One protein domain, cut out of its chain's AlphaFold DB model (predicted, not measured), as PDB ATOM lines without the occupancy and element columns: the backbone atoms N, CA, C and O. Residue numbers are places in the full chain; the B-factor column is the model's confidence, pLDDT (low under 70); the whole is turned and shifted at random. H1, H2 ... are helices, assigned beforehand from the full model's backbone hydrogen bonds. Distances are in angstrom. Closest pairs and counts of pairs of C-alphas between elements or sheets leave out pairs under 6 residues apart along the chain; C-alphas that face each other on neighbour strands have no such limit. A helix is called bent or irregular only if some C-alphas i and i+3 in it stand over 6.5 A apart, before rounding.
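Overview. This is residues 2 to 115 of the 121 residues of the protein "DUF2156 domain-containing protein" of Lactobacillus kisonensis F0435 (UniProt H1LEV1). Five helices are strung loosely: H2 and H4 partly side by side, H1 at one end, and residues 96 to 115, with H5, sticking out at the other. The printed part, 114 residues, under half in named helices, is all helix. It is loose: radius of gyration of the C-alphas 19.2 A, spans 64 by 42 by 26 A.

Arrangement. H2, residues 38 to 52, touches H4, residues 83 to 94, with residues 39 to 43 alone, the same way at a shallow tilt of 27 degrees; the closest C-alphas, those of Val 43 and Val 84, are 6.0 A apart. H3, residues 56 to 64, meets H2 only through their link. In H2, 9 of 11 O i to N i+4 pairs are within hydrogen-bond range.

Along the chain. H1, residues 2 to 14, begins at C-alpha 2, (38.563, -23.914, 32.765). H2, 23.3 A long, is irregular: C-alphas 49 and 52 are 7.4 A apart. H5, residues 108 to 113, ends at C-alpha 113, (23.370, -70.960, 43.909).

Size, cuts and confidence. The link H2 to H3 is tight, the others long. The pLDDT is under 70 for 52 residues, among them 97 to 115.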
ATOM      1  N   ASP A   2      38.923 -24.890  33.801       80.19
ATOM      2  CA  ASP A   2      38.563 -23.914  32.765       80.19
ATOM      3  C   ASP A   2      39.632 -23.776  31.662       80.19
ATOM      4  O   ASP A   2      39.298 -23.748  30.482       80.19
ATOM      5  N   GLY A   3      40.923 -23.803  32.017       86.88
ATOM      6  CA  GLY A   3      42.017 -23.652  31.048       86.88
ATOM      7  C   GLY A   3      42.079 -24.732  29.960       86.88
ATOM      8  O   GLY A   3      42.371 -24.419  28.810       86.88
ATOM      9  N   VAL A   4      41.749 -25.992  30.277       89.88
ATOM     10  CA  VAL A   4      41.728 -27.080  29.274       89.88
ATOM     11  C   VAL A   4      40.624 -26.841  28.247       89.88
ATOM     12  O   VAL A   4      40.815 -27.043  27.052       89.88
ATOM     13  N   LEU A   5      39.471 -26.391  28.729       88.06
ATOM     14  CA  LEU A   5      38.270 -26.176  27.936       88.06
ATOM     15  C   LEU A   5      38.430 -24.951  27.023       88.06
ATOM     16  O   LEU A   5      38.116 -25.032  25.839       88.06
ATOM     17  N   ILE A   6      39.033 -23.875  27.536       90.69
ATOM     18  CA  ILE A   6      39.403 -22.687  26.751       90.69
ATOM     19  C   ILE A   6      40.440 -23.041  25.678       90.69
ATOM     20  O   ILE A   6      40.293 -22.643  24.526       90.69
ATOM     21  N   ASN A   7      41.461 -23.837  26.014       92.19
ATOM     22  CA  ASN A   7      42.475 -24.229  25.033       92.19
ATOM     23  C   ASN A   7      41.886 -25.105  23.910       92.19
ATOM     24  O   ASN A   7      42.185 -24.900  22.737       92.19
ATOM     25  N   LEU A   8      40.995 -26.046  24.246       92.06
ATOM     26  CA  LEU A   8      40.263 -26.849  23.257       92.06
ATOM     27  C   LEU A   8      39.372 -25.995  22.350       92.06
ATOM     28  O   LEU A   8      39.269 -26.276  21.153       92.06
ATOM     29  N   TYR A   9      38.743 -24.963  22.911       90.56
ATOM     30  CA  TYR A   9      37.944 -24.010  22.154       90.56
ATOM     31  C   TYR A   9      38.810 -23.228  21.158       90.56
ATOM     32  O   TYR A   9      38.499 -23.214  19.967       90.56
ATOM     33  N   GLU A  10      39.928 -22.653  21.606       92.19
ATOM     34  CA  GLU A  10      40.851 -21.903  20.744       92.19
ATOM     35  C   GLU A  10      41.429 -22.774  19.621       92.19
ATOM     36  O   GLU A  10      41.438 -22.376  18.455       92.19
ATOM     37  N   GLU A  11      41.841 -24.004  19.929       94.94
ATOM     38  CA  GLU A  11      42.321 -24.956  18.923       94.94
ATOM     39  C   GLU A  11      41.233 -25.334  17.907       94.94
ATOM     40  O   GLU A  11      41.496 -25.422  16.705       94.94
ATOM     41  N   SER A  12      39.991 -25.520  18.357       92.56
ATOM     42  CA  SER A  12      38.851 -25.785  17.469       92.56
ATOM     43  C   SER A  12      38.540 -24.582  16.576       92.56
ATOM     44  O   SER A  12      38.301 -24.734  15.376       92.56
ATOM     45  N   ARG A  13      38.614 -23.371  17.130       92.56
ATOM     46  CA  ARG A  13      38.410 -22.125  16.390       92.56
ATOM     47  C   ARG A  13      39.467 -21.938  15.303       92.56
ATOM     48  O   ARG A  13      39.108 -21.642  14.166       92.56
ATOM     49  N   LYS A  14      40.749 -22.176  15.609       95.50
ATOM     50  CA  LYS A  14      41.849 -22.120  14.623       95.50
ATOM     51  C   LYS A  14      41.650 -23.098  13.464       95.50
ATOM     52  O   LYS A  14      42.012 -22.787  12.335       95.50
ATOM     53  N   LYS A  15      41.043 -24.260  13.723       95.25
ATOM     54  CA  LYS A  15      40.702 -25.267  12.701       95.25
ATOM     55  C   LYS A  15      39.474 -24.901  11.855       95.25
ATOM     56  O   LYS A  15      39.132 -25.647  10.942       95.25
ATOM     57  N   GLY A  16      38.812 -23.777  12.135       94.56
ATOM     58  CA  GLY A  16      37.664 -23.291  11.370       94.56
ATOM     59  C   GLY A  16      36.320 -23.908  11.768       94.56
ATOM     60  O   GLY A  16      35.347 -23.777  11.022       94.56
ATOM     61  N   PHE A  17      36.225 -24.573  12.927       93.12
ATOM     62  CA  PHE A  17      34.942 -25.072  13.424       93.12
ATOM     63  C   PHE A  17      34.026 -23.914  13.843       93.12
ATOM     64  O   PHE A  17      34.451 -22.969  14.504       93.12
ATOM     65  N   LYS A  18      32.743 -24.003  13.467       89.31
ATOM     66  CA  LYS A  18      31.725 -22.978  13.767       89.31
ATOM     67  C   LYS A  18      31.021 -23.181  15.109       89.31
ATOM     68  O   LYS A  18      30.486 -22.228  15.661       89.31
ATOM     69  N   TYR A  19      31.000 -24.415  15.604       88.25
ATOM     70  CA  TYR A  19      30.299 -24.802  16.822       88.25
ATOM     71  C   TYR A  19      31.202 -25.690  17.672       88.25
ATOM     72  O   TYR A  19      31.943 -26.514  17.136       88.25
ATOM     73  N   PHE A  20      31.118 -25.524  18.989       89.12
ATOM     74  CA  PHE A  20      31.849 -26.319  19.966       89.12
ATOM     75  C   PHE A  20      30.853 -26.913  20.967       89.12
ATOM     76  O   PHE A  20      30.239 -26.180  21.741       89.12
ATOM     77  N   ASP A  21      30.650 -28.231  20.917       87.88
ATOM     78  CA  ASP A  21      29.709 -28.928  21.801       87.88
ATOM     79  C   ASP A  21      30.381 -29.255  23.144       87.88
ATOM     80  O   ASP A  21      31.329 -30.038  23.222       87.88
ATOM     81  N   LEU A  22      29.868 -28.654  24.219       87.06
ATOM     82  CA  LEU A  22      30.326 -28.843  25.602       87.06
ATOM     83  C   LEU A  22      29.697 -30.072  26.282       87.06
ATOM     84  O   LEU A  22      29.898 -30.327  27.476       87.06
ATOM     85  N   GLY A  23      28.914 -30.842  25.531       85.06
ATOM     86  CA  GLY A  23      28.166 -32.003  25.971       85.06
ATOM     87  C   GLY A  23      26.874 -31.628  26.688       85.06
ATOM     88  O   GLY A  23      26.691 -30.518  27.196       85.06
ATOM     89  N   MET A  24      25.982 -32.608  26.823       81.31
ATOM     90  CA  MET A  24      24.682 -32.395  27.455       81.31
ATOM     91  C   MET A  24      24.791 -32.047  28.949       81.31
ATOM     92  O   MET A  24      25.728 -32.456  29.641       81.31
ATOM     93  N   SER A  25      23.803 -31.311  29.453       77.19
ATOM     94  CA  SER A  25      23.496 -31.249  30.882       77.19
ATOM     95  C   SER A  25      22.123 -31.893  31.088       77.19
ATOM     96  O   SER A  25      21.102 -31.271  30.768       77.19
ATOM     97  N   PRO A  26      22.083 -33.175  31.489       65.25
ATOM     98  CA  PRO A  26      20.860 -33.957  31.452       65.25
ATOM     99  C   PRO A  26      19.836 -33.422  32.451       65.25
ATOM    100  O   PRO A  26      20.188 -32.901  33.509       65.25
ATOM    101  N   LEU A  27      18.561 -33.576  32.085       62.88
ATOM    102  CA  LEU A  27      17.385 -33.360  32.937       62.88
ATOM    103  C   LEU A  27      17.218 -31.948  33.537       62.88
ATOM    104  O   LEU A  27      16.249 -31.719  34.252       62.88
ATOM    105  N   SER A  28      18.072 -30.987  33.171       59.62
ATOM    106  CA  SER A  28      18.075 -29.610  33.697       59.62
ATOM    107  C   SER A  28      16.751 -28.840  33.526       59.62
ATOM    108  O   SER A  28      16.512 -27.896  34.269       59.62
ATOM    109  N   ASN A  29      15.869 -29.273  32.616       60.75
ATOM    110  CA  ASN A  29      14.551 -28.667  32.375       60.75
ATOM    111  C   ASN A  29      13.362 -29.636  32.538       60.75
ATOM    112  O   ASN A  29      12.238 -29.287  32.179       60.75
ATOM    113  N   VAL A  30      13.560 -30.869  33.017       58.72
ATOM    114  CA  VAL A  30      12.451 -31.841  33.082       58.72
ATOM    115  C   VAL A  30      11.542 -31.530  34.269       58.72
ATOM    116  O   VAL A  30      12.021 -31.430  35.391       58.72
ATOM    117  N   GLY A  31      10.232 -31.398  34.025       52.84
ATOM    118  CA  GLY A  31       9.200 -31.224  35.058       52.84
ATOM    119  C   GLY A  31       8.995 -29.801  35.594       52.84
ATOM    120  O   GLY A  31       8.231 -29.624  36.539       52.84
ATOM    121  N   THR A  32       9.629 -28.783  34.997       54.50
ATOM    122  CA  THR A  32       9.433 -27.363  35.362       54.50
ATOM    123  C   THR A  32       8.181 -26.737  34.731       54.50
ATOM    124  O   THR A  32       7.795 -25.624  35.086       54.50
ATOM    125  N   SER A  33       7.515 -27.443  33.810       51.34
ATOM    126  CA  SER A  33       6.303 -26.964  33.146       51.34
ATOM    127  C   SER A  33       5.041 -27.283  33.950       51.34
ATOM    128  O   SER A  33       4.840 -28.396  34.435       51.34
ATOM    129  N   ARG A  34       4.122 -26.313  34.032       48.19
ATOM    130  CA  ARG A  34       2.818 -26.449  34.712       48.19
ATOM    131  C   ARG A  34       1.888 -27.501  34.092       48.19
ATOM    132  O   ARG A  34       0.924 -27.890  34.745       48.19
ATOM    133  N   PHE A  35       2.167 -27.943  32.864       53.28
ATOM    134  CA  PHE A  35       1.406 -28.974  32.141       53.28
ATOM    135  C   PHE A  35       2.040 -30.367  32.222       53.28
ATOM    136  O   PHE A  35       1.595 -31.285  31.538       53.28
ATOM    137  N   SER A  36       3.078 -30.535  33.040       57.22
ATOM    138  CA  SER A  36       3.757 -31.815  33.180       57.22
ATOM    139  C   SER A  36       2.852 -32.878  33.799       57.22
ATOM    140  O   SER A  36       2.299 -32.694  34.888       57.22
ATOM    141  N   PHE A  37       2.729 -34.018  33.112       63.59
ATOM    142  CA  PHE A  37       2.019 -35.191  33.619       63.59
ATOM    143  C   PHE A  37       2.621 -35.649  34.957       63.59
ATOM    144  O   PHE A  37       3.808 -35.454  35.222       63.59
ATOM    145  N   THR A  38       1.835 -36.308  35.813       65.75
ATOM    146  CA  THR A  38       2.266 -36.743  37.159       65.75
ATOM    147  C   THR A  38       3.569 -37.555  37.131       65.75
ATOM    148  O   THR A  38       4.396 -37.438  38.032       65.75
ATOM    149  N   GLN A  39       3.798 -38.318  36.058       65.88
ATOM    150  CA  GLN A  39       5.025 -39.091  35.834       65.88
ATOM    151  C   GLN A  39       6.265 -38.213  35.581       65.88
ATOM    152  O   GLN A  39       7.351 -38.543  36.050       65.88
ATOM    153  N   GLU A  40       6.121 -37.072  34.903       66.88
ATOM    154  CA  GLU A  40       7.221 -36.124  34.673       66.88
ATOM    155  C   GLU A  40       7.643 -35.428  35.972       66.88
ATOM    156  O   GLU A  40       8.831 -35.201  36.197       66.88
ATOM    157  N   ARG A  41       6.687 -35.163  36.875       69.56
ATOM    158  CA  ARG A  41       6.972 -34.622  38.216       69.56
ATOM    159  C   ARG A  41       7.744 -35.630  39.073       69.56
ATOM    160  O   ARG A  41       8.647 -35.239  39.802       69.56
ATOM    161  N   ILE A  42       7.450 -36.926  38.940       71.12
ATOM    162  CA  ILE A  42       8.221 -37.998  39.596       71.12
ATOM    163  C   ILE A  42       9.648 -38.064  39.038       71.12
ATOM    164  O   ILE A  42      10.595 -38.199  39.807       71.12
ATOM    165  N   VAL A  43       9.837 -37.908  37.726       69.81
ATOM    166  CA  VAL A  43      11.185 -37.835  37.136       69.81
ATOM    167  C   VAL A  43      11.954 -36.604  37.614       69.81
ATOM    168  O   VAL A  43      13.141 -36.720  37.915       69.81
ATOM    169  N   HIS A  44      11.291 -35.456  37.757       69.69
ATOM    170  CA  HIS A  44      11.897 -34.266  38.359       69.69
ATOM    171  C   HIS A  44      12.354 -34.520  39.803       69.69
ATOM    172  O   HIS A  44      13.455 -34.132  40.176       69.69
ATOM    173  N   LEU A  45      11.559 -35.244  40.599       68.00
ATOM    174  CA  LEU A  45      11.947 -35.645  41.954       68.00
ATOM    175  C   LEU A  45      13.143 -36.611  41.943       68.00
ATOM    176  O   LEU A  45      14.081 -36.428  42.712       68.00
ATOM    177  N   ILE A  46      13.168 -37.603  41.047       67.44
ATOM    178  CA  ILE A  46      14.326 -38.503  40.889       67.44
ATOM    179  C   ILE A  46      15.586 -37.711  40.518       67.44
ATOM    180  O   ILE A  46      16.666 -38.024  41.009       67.44
ATOM    181  N   TYR A  47      15.461 -36.670  39.696       66.62
ATOM    182  CA  TYR A  47      16.562 -35.764  39.377       66.62
ATOM    183  C   TYR A  47      17.019 -34.954  40.598       66.62
ATOM    184  O   TYR A  47      18.202 -34.976  40.937       66.62
ATOM    185  N   GLN A  48      16.086 -34.290  41.287       62.53
ATOM    186  CA  GLN A  48      16.372 -33.406  42.419       62.53
ATOM    187  C   GLN A  48      16.989 -34.163  43.606       62.53
ATOM    188  O   GLN A  48      17.948 -33.697  44.215       62.53
ATOM    189  N   TYR A  49      16.480 -35.360  43.914       58.06
ATOM    190  CA  TYR A  49      16.948 -36.191  45.029       58.06
ATOM    191  C   TYR A  49      18.010 -37.230  44.621       58.06
ATOM    192  O   TYR A  49      18.686 -37.800  45.476       58.06
ATOM    193  N   GLY A  50      18.226 -37.441  43.318       59.62
ATOM    194  CA  GLY A  50      19.295 -38.277  42.756       59.62
ATOM    195  C   GLY A  50      20.695 -37.663  42.860       59.62
ATOM    196  O   GLY A  50      21.667 -38.277  42.419       59.62
ATOM    197  N   TYR A  51      20.811 -36.487  43.485       52.59
ATOM    198  CA  TYR A  51      22.031 -35.703  43.714       52.59
ATOM    199  C   TYR A  51      23.214 -36.518  44.272       52.59
ATOM    200  O   TYR A  51      24.370 -36.212  43.995       52.59
ATOM    201  N   LYS A  52      22.942 -37.606  45.007       51.91
ATOM    202  CA  LYS A  52      23.972 -38.524  45.527       51.91
ATOM    203  C   LYS A  52      24.745 -39.279  44.435       51.91
ATOM    204  O   LYS A  52      25.839 -39.761  44.704       51.91
ATOM    205  N   PHE A  53      24.179 -39.396  43.234       54.19
ATOM    206  CA  PHE A  53      24.786 -40.103  42.106       54.19
ATOM    207  C   PHE A  53      25.449 -39.154  41.094       54.19
ATOM    208  O   PHE A  53      26.374 -39.590  40.414       54.19
ATOM    209  N   TYR A  54      25.023 -37.880  40.997       54.56
ATOM    210  CA  TYR A  54      25.640 -36.885  40.104       54.56
ATOM    211  C   TYR A  54      25.160 -35.436  40.381       54.56
ATOM    212  O   TYR A  54      23.965 -35.145  40.312       54.56
ATOM    213  N   SER A  55      26.081 -34.491  40.602       57.28
ATOM    214  CA  SER A  55      25.783 -33.057  40.806       57.28
ATOM    215  C   SER A  55      25.532 -32.320  39.475       57.28
ATOM    216  O   SER A  55      26.337 -31.497  39.034       57.28
ATOM    217  N   PHE A  56      24.434 -32.640  38.783       63.28
ATOM    218  CA  PHE A  56      24.124 -32.082  37.453       63.28
ATOM    219  C   PHE A  56      23.860 -30.569  37.470       63.28
ATOM    220  O   PHE A  56      24.151 -29.884  36.488       63.28
ATOM    221  N   GLU A  57      23.343 -30.046  38.583       64.25
ATOM    222  CA  GLU A  57      23.053 -28.621  38.768       64.25
ATOM    223  C   GLU A  57      24.332 -27.770  38.693       64.25
ATOM    224  O   GLU A  57      24.415 -26.822  37.909       64.25
ATOM    225  N   GLY A  58      25.388 -28.188  39.401       70.69
ATOM    226  CA  GLY A  58      26.695 -27.526  39.345       70.69
ATOM    227  C   GLY A  58      27.349 -27.614  37.964       70.69
ATOM    228  O   GLY A  58      27.969 -26.655  37.509       70.69
ATOM    229  N   LEU A  59      27.162 -28.731  37.249       74.88
ATOM    230  CA  LEU A  59      27.690 -28.894  35.893       74.88
ATOM    231  C   LEU A  59      26.983 -27.981  34.883       74.88
ATOM    232  O   LEU A  59      27.638 -27.441  33.992       74.88
ATOM    233  N   ARG A  60      25.659 -27.796  35.009       78.75
ATOM    234  CA  ARG A  60      24.904 -26.856  34.169       78.75
ATOM    235  C   ARG A  60      25.388 -25.427  34.389       78.75
ATOM    236  O   ARG A  60      25.778 -24.786  33.421       78.75
ATOM    237  N   SER A  61      25.428 -24.987  35.646       80.38
ATOM    238  CA  SER A  61      25.878 -23.639  36.013       80.38
ATOM    239  C   SER A  61      27.325 -23.380  35.576       80.38
ATOM    240  O   SER A  61      27.646 -22.316  35.054       80.38
ATOM    241  N   TYR A  62      28.198 -24.385  35.684       82.81
ATOM    242  CA  TYR A  62      29.560 -24.289  35.167       82.81
ATOM    243  C   TYR A  62      29.603 -24.085  33.645       82.81
ATOM    244  O   TYR A  62      30.397 -23.278  33.158       82.81
ATOM    245  N   LYS A  63      28.765 -24.813  32.894       85.25
ATOM    246  CA  LYS A  63      28.681 -24.713  31.428       85.25
ATOM    247  C   LYS A  63      28.038 -23.408  30.962       85.25
ATOM    248  O   LYS A  63      28.464 -22.893  29.935       85.25
ATOM    249  N   ASP A  64      27.091 -22.846  31.716       85.69
ATOM    250  CA  ASP A  64      26.448 -21.560  31.391       85.69
ATOM    251  C   ASP A  64      27.461 -20.412  31.234       85.69
ATOM    252  O   ASP A  64      27.197 -19.465  30.505       85.69
ATOM    253  N   LYS A  65      28.657 -20.516  31.833       87.12
ATOM    254  CA  LYS A  65      29.748 -19.545  31.637       87.12
ATOM    255  C   LYS A  65      30.293 -19.487  30.201       87.12
ATOM    256  O   LYS A  65      30.923 -18.498  29.844       87.12
ATOM    257  N   TYR A  66      30.128 -20.556  29.418       86.19
ATOM    258  CA  TYR A  66      30.766 -20.732  28.104       86.19
ATOM    259  C   TYR A  66      29.783 -21.053  26.972       86.19
ATOM    260  O   TYR A  66      30.181 -21.075  25.810       86.19
ATOM    261  N   VAL A  67      28.531 -21.385  27.294       86.25
ATOM    262  CA  VAL A  67      27.519 -21.794  26.313       86.25
ATOM    263  C   VAL A  67      26.664 -20.595  25.919       86.25
ATOM    264  O   VAL A  67      25.902 -20.087  26.733       86.25
ATOM    265  N   ASP A  68      26.706 -20.219  24.641       86.50
ATOM    266  CA  ASP A  68      25.827 -19.173  24.096       86.50
ATOM    267  C   ASP A  68      24.412 -19.684  23.789       86.50
ATOM    268  O   ASP A  68      23.431 -18.945  23.864       86.50
ATOM    269  N   LYS A  69      24.295 -20.953  23.379       86.56
ATOM    270  CA  LYS A  69      23.037 -21.552  22.916       86.56
ATOM    271  C   LYS A  69      22.807 -22.914  23.539       86.56
ATOM    272  O   LYS A  69      23.636 -23.813  23.432       86.56
ATOM    273  N   TRP A  70      21.622 -23.079  24.113       85.88
ATOM    274  CA  TRP A  70      21.166 -24.345  24.660       85.88
ATOM    275  C   TRP A  70      20.170 -25.013  23.725       85.88
ATOM    276  O   TRP A  70      19.119 -24.455  23.420       85.88
ATOM    277  N   GLU A  71      20.483 -26.240  23.319       84.94
ATOM    278  CA  GLU A  71      19.579 -27.074  22.535       84.94
ATOM    279  C   GLU A  71      18.853 -28.079  23.430       84.94
ATOM    280  O   GLU A  71      19.464 -28.807  24.221       84.94
ATOM    281  N   SER A  72      17.528 -28.136  23.297       82.94
ATOM    282  CA  SER A  72      16.695 -29.108  24.000       82.94
ATOM    283  C   SER A  72      16.905 -30.511  23.428       82.94
ATOM    284  O   SER A  72      16.698 -30.728  22.233       82.94
ATOM    285  N   LYS A  73      17.262 -31.474  24.281       82.62
ATOM    286  CA  LYS A  73      17.321 -32.900  23.932       82.62
ATOM    287  C   LYS A  73      16.153 -33.634  24.588       82.62
ATOM    288  O   LYS A  73      15.850 -33.386  25.753       82.62
ATOM    289  N   TYR A  74      15.524 -34.539  23.842       81.50
ATOM    290  CA  TYR A  74      14.313 -35.250  24.257       81.50
ATOM    291  C   TYR A  74      14.544 -36.760  24.287       81.50
ATOM    292  O   TYR A  74      15.335 -37.290  23.510       81.50
ATOM    293  N   ILE A  75      13.828 -37.448  25.175       78.88
ATOM    294  CA  ILE A  75      13.788 -38.912  25.234       78.88
ATOM    295  C   ILE A  75      12.480 -39.354  24.583       78.88
ATOM    296  O   ILE A  75      11.402 -38.980  25.045       78.88
ATOM    297  N   ALA A  76      12.575 -40.151  23.520       83.12
ATOM    298  CA  ALA A  76      11.418 -40.800  22.919       83.12
ATOM    299  C   ALA A  76      11.112 -42.107  23.665       83.12
ATOM    300  O   ALA A  76      12.013 -42.908  23.915       83.12
ATOM    301  N   TYR A  77       9.848 -42.323  24.023       78.62
ATOM    302  CA  TYR A  77       9.382 -43.529  24.705       78.62
ATOM    303  C   TYR A  77       7.992 -43.929  24.203       78.62
ATOM    304  O   TYR A  77       7.266 -43.120  23.619       78.62
ATOM    305  N   TYR A  78       7.627 -45.196  24.399       79.69
ATOM    306  CA  TYR A  78       6.357 -45.730  23.920       79.69
ATOM    307  C   TYR A  78       5.186 -45.226  24.774       79.69
ATOM    308  O   TYR A  78       5.236 -45.254  26.006       79.69
ATOM    309  N   ARG A  79       4.097 -44.800  24.122       66.44
ATOM    310  CA  ARG A  79       2.868 -44.320  24.774       66.44
ATOM    311  C   ARG A  79       2.116 -45.506  25.395       66.44
ATOM    312  O   ARG A  79       1.205 -46.059  24.796       66.44
ATOM    313  N   GLY A  80       2.557 -45.921  26.579       69.00
ATOM    314  CA  GLY A  80       2.073 -47.103  27.299       69.00
ATOM    315  C   GLY A  80       3.120 -47.706  28.240       69.00
ATOM    316  O   GLY A  80       2.768 -48.425  29.170       69.00
ATOM    317  N   SER A  81       4.404 -47.378  28.053       71.56
ATOM    318  CA  SER A  81       5.451 -47.709  29.019       71.56
ATOM    319  C   SER A  81       5.523 -46.656  30.124       71.56
ATOM    320  O   SER A  81       5.304 -45.469  29.880       71.56
ATOM    321  N   SER A  82       5.887 -47.070  31.339       76.50
ATOM    322  CA  SER A  82       6.158 -46.129  32.428       76.50
ATOM    323  C   SER A  82       7.376 -45.262  32.086       76.50
ATOM    324  O   SER A  82       8.497 -45.768  32.041       76.50
ATOM    325  N   LEU A  83       7.167 -43.956  31.876       77.31
ATOM    326  CA  LEU A  83       8.240 -42.978  31.628       77.31
ATOM    327  C   LEU A  83       9.307 -43.024  32.731       77.31
ATOM    328  O   LEU A  83      10.503 -42.954  32.456       77.31
ATOM    329  N   VAL A  84       8.872 -43.219  33.976       75.94
ATOM    330  CA  VAL A  84       9.760 -43.350  35.137       75.94
ATOM    331  C   VAL A  84      10.714 -44.533  34.964       75.94
ATOM    332  O   VAL A  84      11.911 -44.400  35.203       75.94
ATOM    333  N   PHE A  85      10.205 -45.675  34.501       80.62
ATOM    334  CA  PHE A  85      11.019 -46.869  34.286       80.62
ATOM    335  C   PHE A  85      12.048 -46.662  33.170       80.62
ATOM    336  O   PHE A  85      13.219 -46.992  33.351       80.62
ATOM    337  N   SER A  86      11.651 -46.040  32.055       82.06
ATOM    338  CA  SER A  86      12.569 -45.710  30.959       82.06
ATOM    339  C   SER A  86      13.694 -44.775  31.412       82.06
ATOM    340  O   SER A  86      14.860 -45.020  31.113       82.06
ATOM    341  N   VAL A  87      13.374 -43.732  32.185       79.88
ATOM    342  CA  VAL A  87      14.389 -42.807  32.712       79.88
ATOM    343  C   VAL A  87      15.323 -43.509  33.698       79.88
ATOM    344  O   VAL A  87      16.535 -43.315  33.618       79.88
ATOM    345  N   LEU A  88      14.805 -44.367  34.580       79.19
ATOM    346  CA  LEU A  88      15.635 -45.150  35.501       79.19
ATOM    347  C   LEU A  88      16.615 -46.065  34.758       79.19
ATOM    348  O   LEU A  88      17.791 -46.105  35.111       79.19
ATOM    349  N   GLN A  89      16.169 -46.758  33.709       82.38
ATOM    350  CA  GLN A  89      17.048 -47.595  32.888       82.38
ATOM    351  C   GLN A  89      18.176 -46.781  32.248       82.38
ATOM    352  O   GLN A  89      19.340 -47.180  32.317       82.38
ATOM    353  N   VAL A  90      17.852 -45.619  31.676       81.56
ATOM    354  CA  VAL A  90      18.853 -44.714  31.095       81.56
ATOM    355  C   VAL A  90      19.849 -44.257  32.163       81.56
ATOM    356  O   VAL A  90      21.056 -44.328  31.937       81.56
ATOM    357  N   LEU A  91      19.373 -43.852  33.343       77.44
ATOM    358  CA  LEU A  91      20.235 -43.418  34.445       77.44
ATOM    359  C   LEU A  91      21.185 -44.526  34.914       77.44
ATOM    360  O   LEU A  91      22.362 -44.255  35.144       77.44
ATOM    361  N   LEU A  92      20.712 -45.770  35.021       77.69
ATOM    362  CA  LEU A  92      21.546 -46.913  35.408       77.69
ATOM    363  C   LEU A  92      22.643 -47.206  34.378       77.69
ATOM    364  O   LEU A  92      23.771 -47.517  34.757       77.69
ATOM    365  N   ILE A  93      22.334 -47.084  33.086       80.31
ATOM    366  CA  ILE A  93      23.306 -47.296  32.008       80.31
ATOM    367  C   ILE A  93      24.347 -46.174  31.992       80.31
ATOM    368  O   ILE A  93      25.540 -46.459  31.917       80.31
ATOM    369  N   VAL A  94      23.918 -44.912  32.106       77.12
ATOM    370  CA  VAL A  94      24.823 -43.750  32.110       77.12
ATOM    371  C   VAL A  94      25.746 -43.762  33.329       77.12
ATOM    372  O   VAL A  94      26.924 -43.434  33.204       77.12
ATOM    373  N   ASN A  95      25.243 -44.187  34.490       71.31
ATOM    374  CA  ASN A  95      26.035 -44.282  35.716       71.31
ATOM    375  C   ASN A  95      26.857 -45.570  35.825       71.31
ATOM    376  O   ASN A  95      27.565 -45.746  36.820       71.31
ATOM    377  N   ARG A  96      26.797 -46.483  34.846       73.88
ATOM    378  CA  ARG A  96      27.606 -47.700  34.891       73.88
ATOM    379  C   ARG A  96      29.085 -47.301  34.822       73.88
ATOM    380  O   ARG A  96      29.516 -46.743  33.810       73.88
ATOM    381  N   PRO A  97      29.890 -47.577  35.862       63.69
ATOM    382  CA  PRO A  97      31.294 -47.213  35.835       63.69
ATOM    383  C   PRO A  97      31.967 -47.956  34.682       63.69
ATOM    384  O   PRO A  97      31.886 -49.182  34.577       63.69
ATOM    385  N   ARG A  98      32.643 -47.192  33.818       62.06
ATOM    386  CA  ARG A  98      33.310 -47.661  32.593       62.06
ATOM    387  C   ARG A  98      34.313 -48.803  32.831       62.06
ATOM    388  O   ARG A  98      34.687 -49.480  31.884       62.06
ATOM    389  N   ASN A  99      34.718 -49.029  34.084       54.47
ATOM    390  CA  ASN A  99      35.672 -50.051  34.504       54.47
ATOM    391  C   ASN A  99      35.034 -51.190  35.330       54.47
ATOM    392  O   ASN A  99      35.569 -51.601  36.358       54.47
ATOM    393  N   GLN A 100      33.865 -51.689  34.925       55.50
ATOM    394  CA  GLN A 100      33.407 -53.007  35.369       55.50
ATOM    395  C   GLN A 100      33.761 -54.037  34.303       55.50
ATOM    396  O   GLN A 100      33.127 -54.113  33.253       55.50
ATOM    397  N   ASN A 101      34.790 -54.826  34.609       48.44
ATOM    398  CA  ASN A 101      35.134 -56.057  33.912       48.44
ATOM    399  C   ASN A 101      33.846 -56.906  33.750       48.44
ATOM    400  O   ASN A 101      33.176 -57.137  34.762       48.44
ATOM    401  N   PRO A 102      33.456 -57.358  32.540       49.47
ATOM    402  CA  PRO A 102      32.181 -58.050  32.297       49.47
ATOM    403  C   PRO A 102      32.008 -59.389  33.045       49.47
ATOM    404  O   PRO A 102      30.968 -60.024  32.923       49.47
ATOM    405  N   ALA A 103      32.986 -59.804  33.853       53.12
ATOM    406  CA  ALA A 103      33.030 -61.082  34.557       53.12
ATOM    407  C   ALA A 103      32.585 -61.043  36.037       53.12
ATOM    408  O   ALA A 103      32.932 -61.940  36.799       53.12
ATOM    409  N   ARG A 104      31.841 -60.028  36.493       50.62
ATOM    410  CA  ARG A 104      31.232 -60.056  37.838       50.62
ATOM    411  C   ARG A 104      29.717 -59.982  37.749       50.62
ATOM    412  O   ARG A 104      29.116 -58.914  37.814       50.62
ATOM    413  N   ILE A 105      29.134 -61.165  37.596       58.91
ATOM    414  CA  ILE A 105      27.735 -61.453  37.902       58.91
ATOM    415  C   ILE A 105      27.432 -60.880  39.307       58.91
ATOM    416  O   ILE A 105      28.269 -61.009  40.205       58.91
ATOM    417  N   PRO A 106      26.306 -60.170  39.517       58.78
ATOM    418  CA  PRO A 106      26.000 -59.579  40.815       58.78
ATOM    419  C   PRO A 106      25.911 -60.669  41.892       58.78
ATOM    420  O   PRO A 106      25.273 -61.694  41.672       58.78
ATOM    421  N   LYS A 107      26.491 -60.400  43.072       60.03
ATOM    422  CA  LYS A 107      26.562 -61.281  44.266       60.03
ATOM    423  C   LYS A 107      25.231 -61.915  44.716       60.03
ATOM    424  O   LYS A 107      25.220 -62.770  45.590       60.03
ATOM    425  N   LEU A 108      24.106 -61.473  44.155       56.47
ATOM    426  CA  LEU A 108      22.786 -62.053  44.384       56.47
ATOM    427  C   LEU A 108      22.707 -63.510  43.894       56.47
ATOM    428  O   LEU A 108      22.010 -64.316  44.498       56.47
ATOM    429  N   TRP A 109      23.437 -63.851  42.827       60.62
ATOM    430  CA  TRP A 109      23.456 -65.209  42.278       60.62
ATOM    431  C   TRP A 109      24.272 -66.179  43.132       60.62
ATOM    432  O   TRP A 109      23.884 -67.336  43.235       60.62
ATOM    433  N   ASP A 110      25.314 -65.704  43.821       64.38
ATOM    434  CA  ASP A 110      26.065 -66.524  44.785       64.38
ATOM    435  C   ASP A 110      25.162 -66.966  45.950       64.38
ATOM    436  O   ASP A 110      25.257 -68.093  46.419       64.38
ATOM    437  N   LEU A 111      24.222 -66.108  46.369       62.19
ATOM    438  CA  LEU A 111      23.255 -66.422  47.428       62.19
ATOM    439  C   LEU A 111      22.191 -67.442  46.979       62.19
ATOM    440  O   LEU A 111      21.711 -68.236  47.784       62.19
ATOM    441  N   ILE A 112      21.819 -67.424  45.696       61.28
ATOM    442  CA  ILE A 112      20.812 -68.331  45.125       61.28
ATOM    443  C   ILE A 112      21.432 -69.698  44.796       61.28
ATOM    444  O   ILE A 112      20.802 -70.724  45.036       61.28
ATOM    445  N   LEU A 113      22.674 -69.729  44.302       64.12
ATOM    446  CA  LEU A 113      23.370 -70.960  43.909       64.12
ATOM    447  C   LEU A 113      23.945 -71.750  45.099       64.12
ATOM    448  O   LEU A 113      24.136 -72.955  44.979       64.12
ATOM    449  N   ASP A 114      24.168 -71.118  46.257       60.06
ATOM    450  CA  ASP A 114      24.635 -71.808  47.475       60.06
ATOM    451  C   ASP A 114      23.516 -72.600  48.191       60.06
ATOM    452  O   ASP A 114      23.773 -73.447  49.047       60.06
ATOM    453  N   THR A 115      22.251 -72.377  47.815       58.72
ATOM    454  CA  THR A 115      21.108 -73.069  48.438       58.72
ATOM    455  C   THR A 115      20.939 -74.513  47.933       58.72
ATOM    456  O   THR A 115      20.297 -75.318  48.605       58.72
TER     457      THR A 115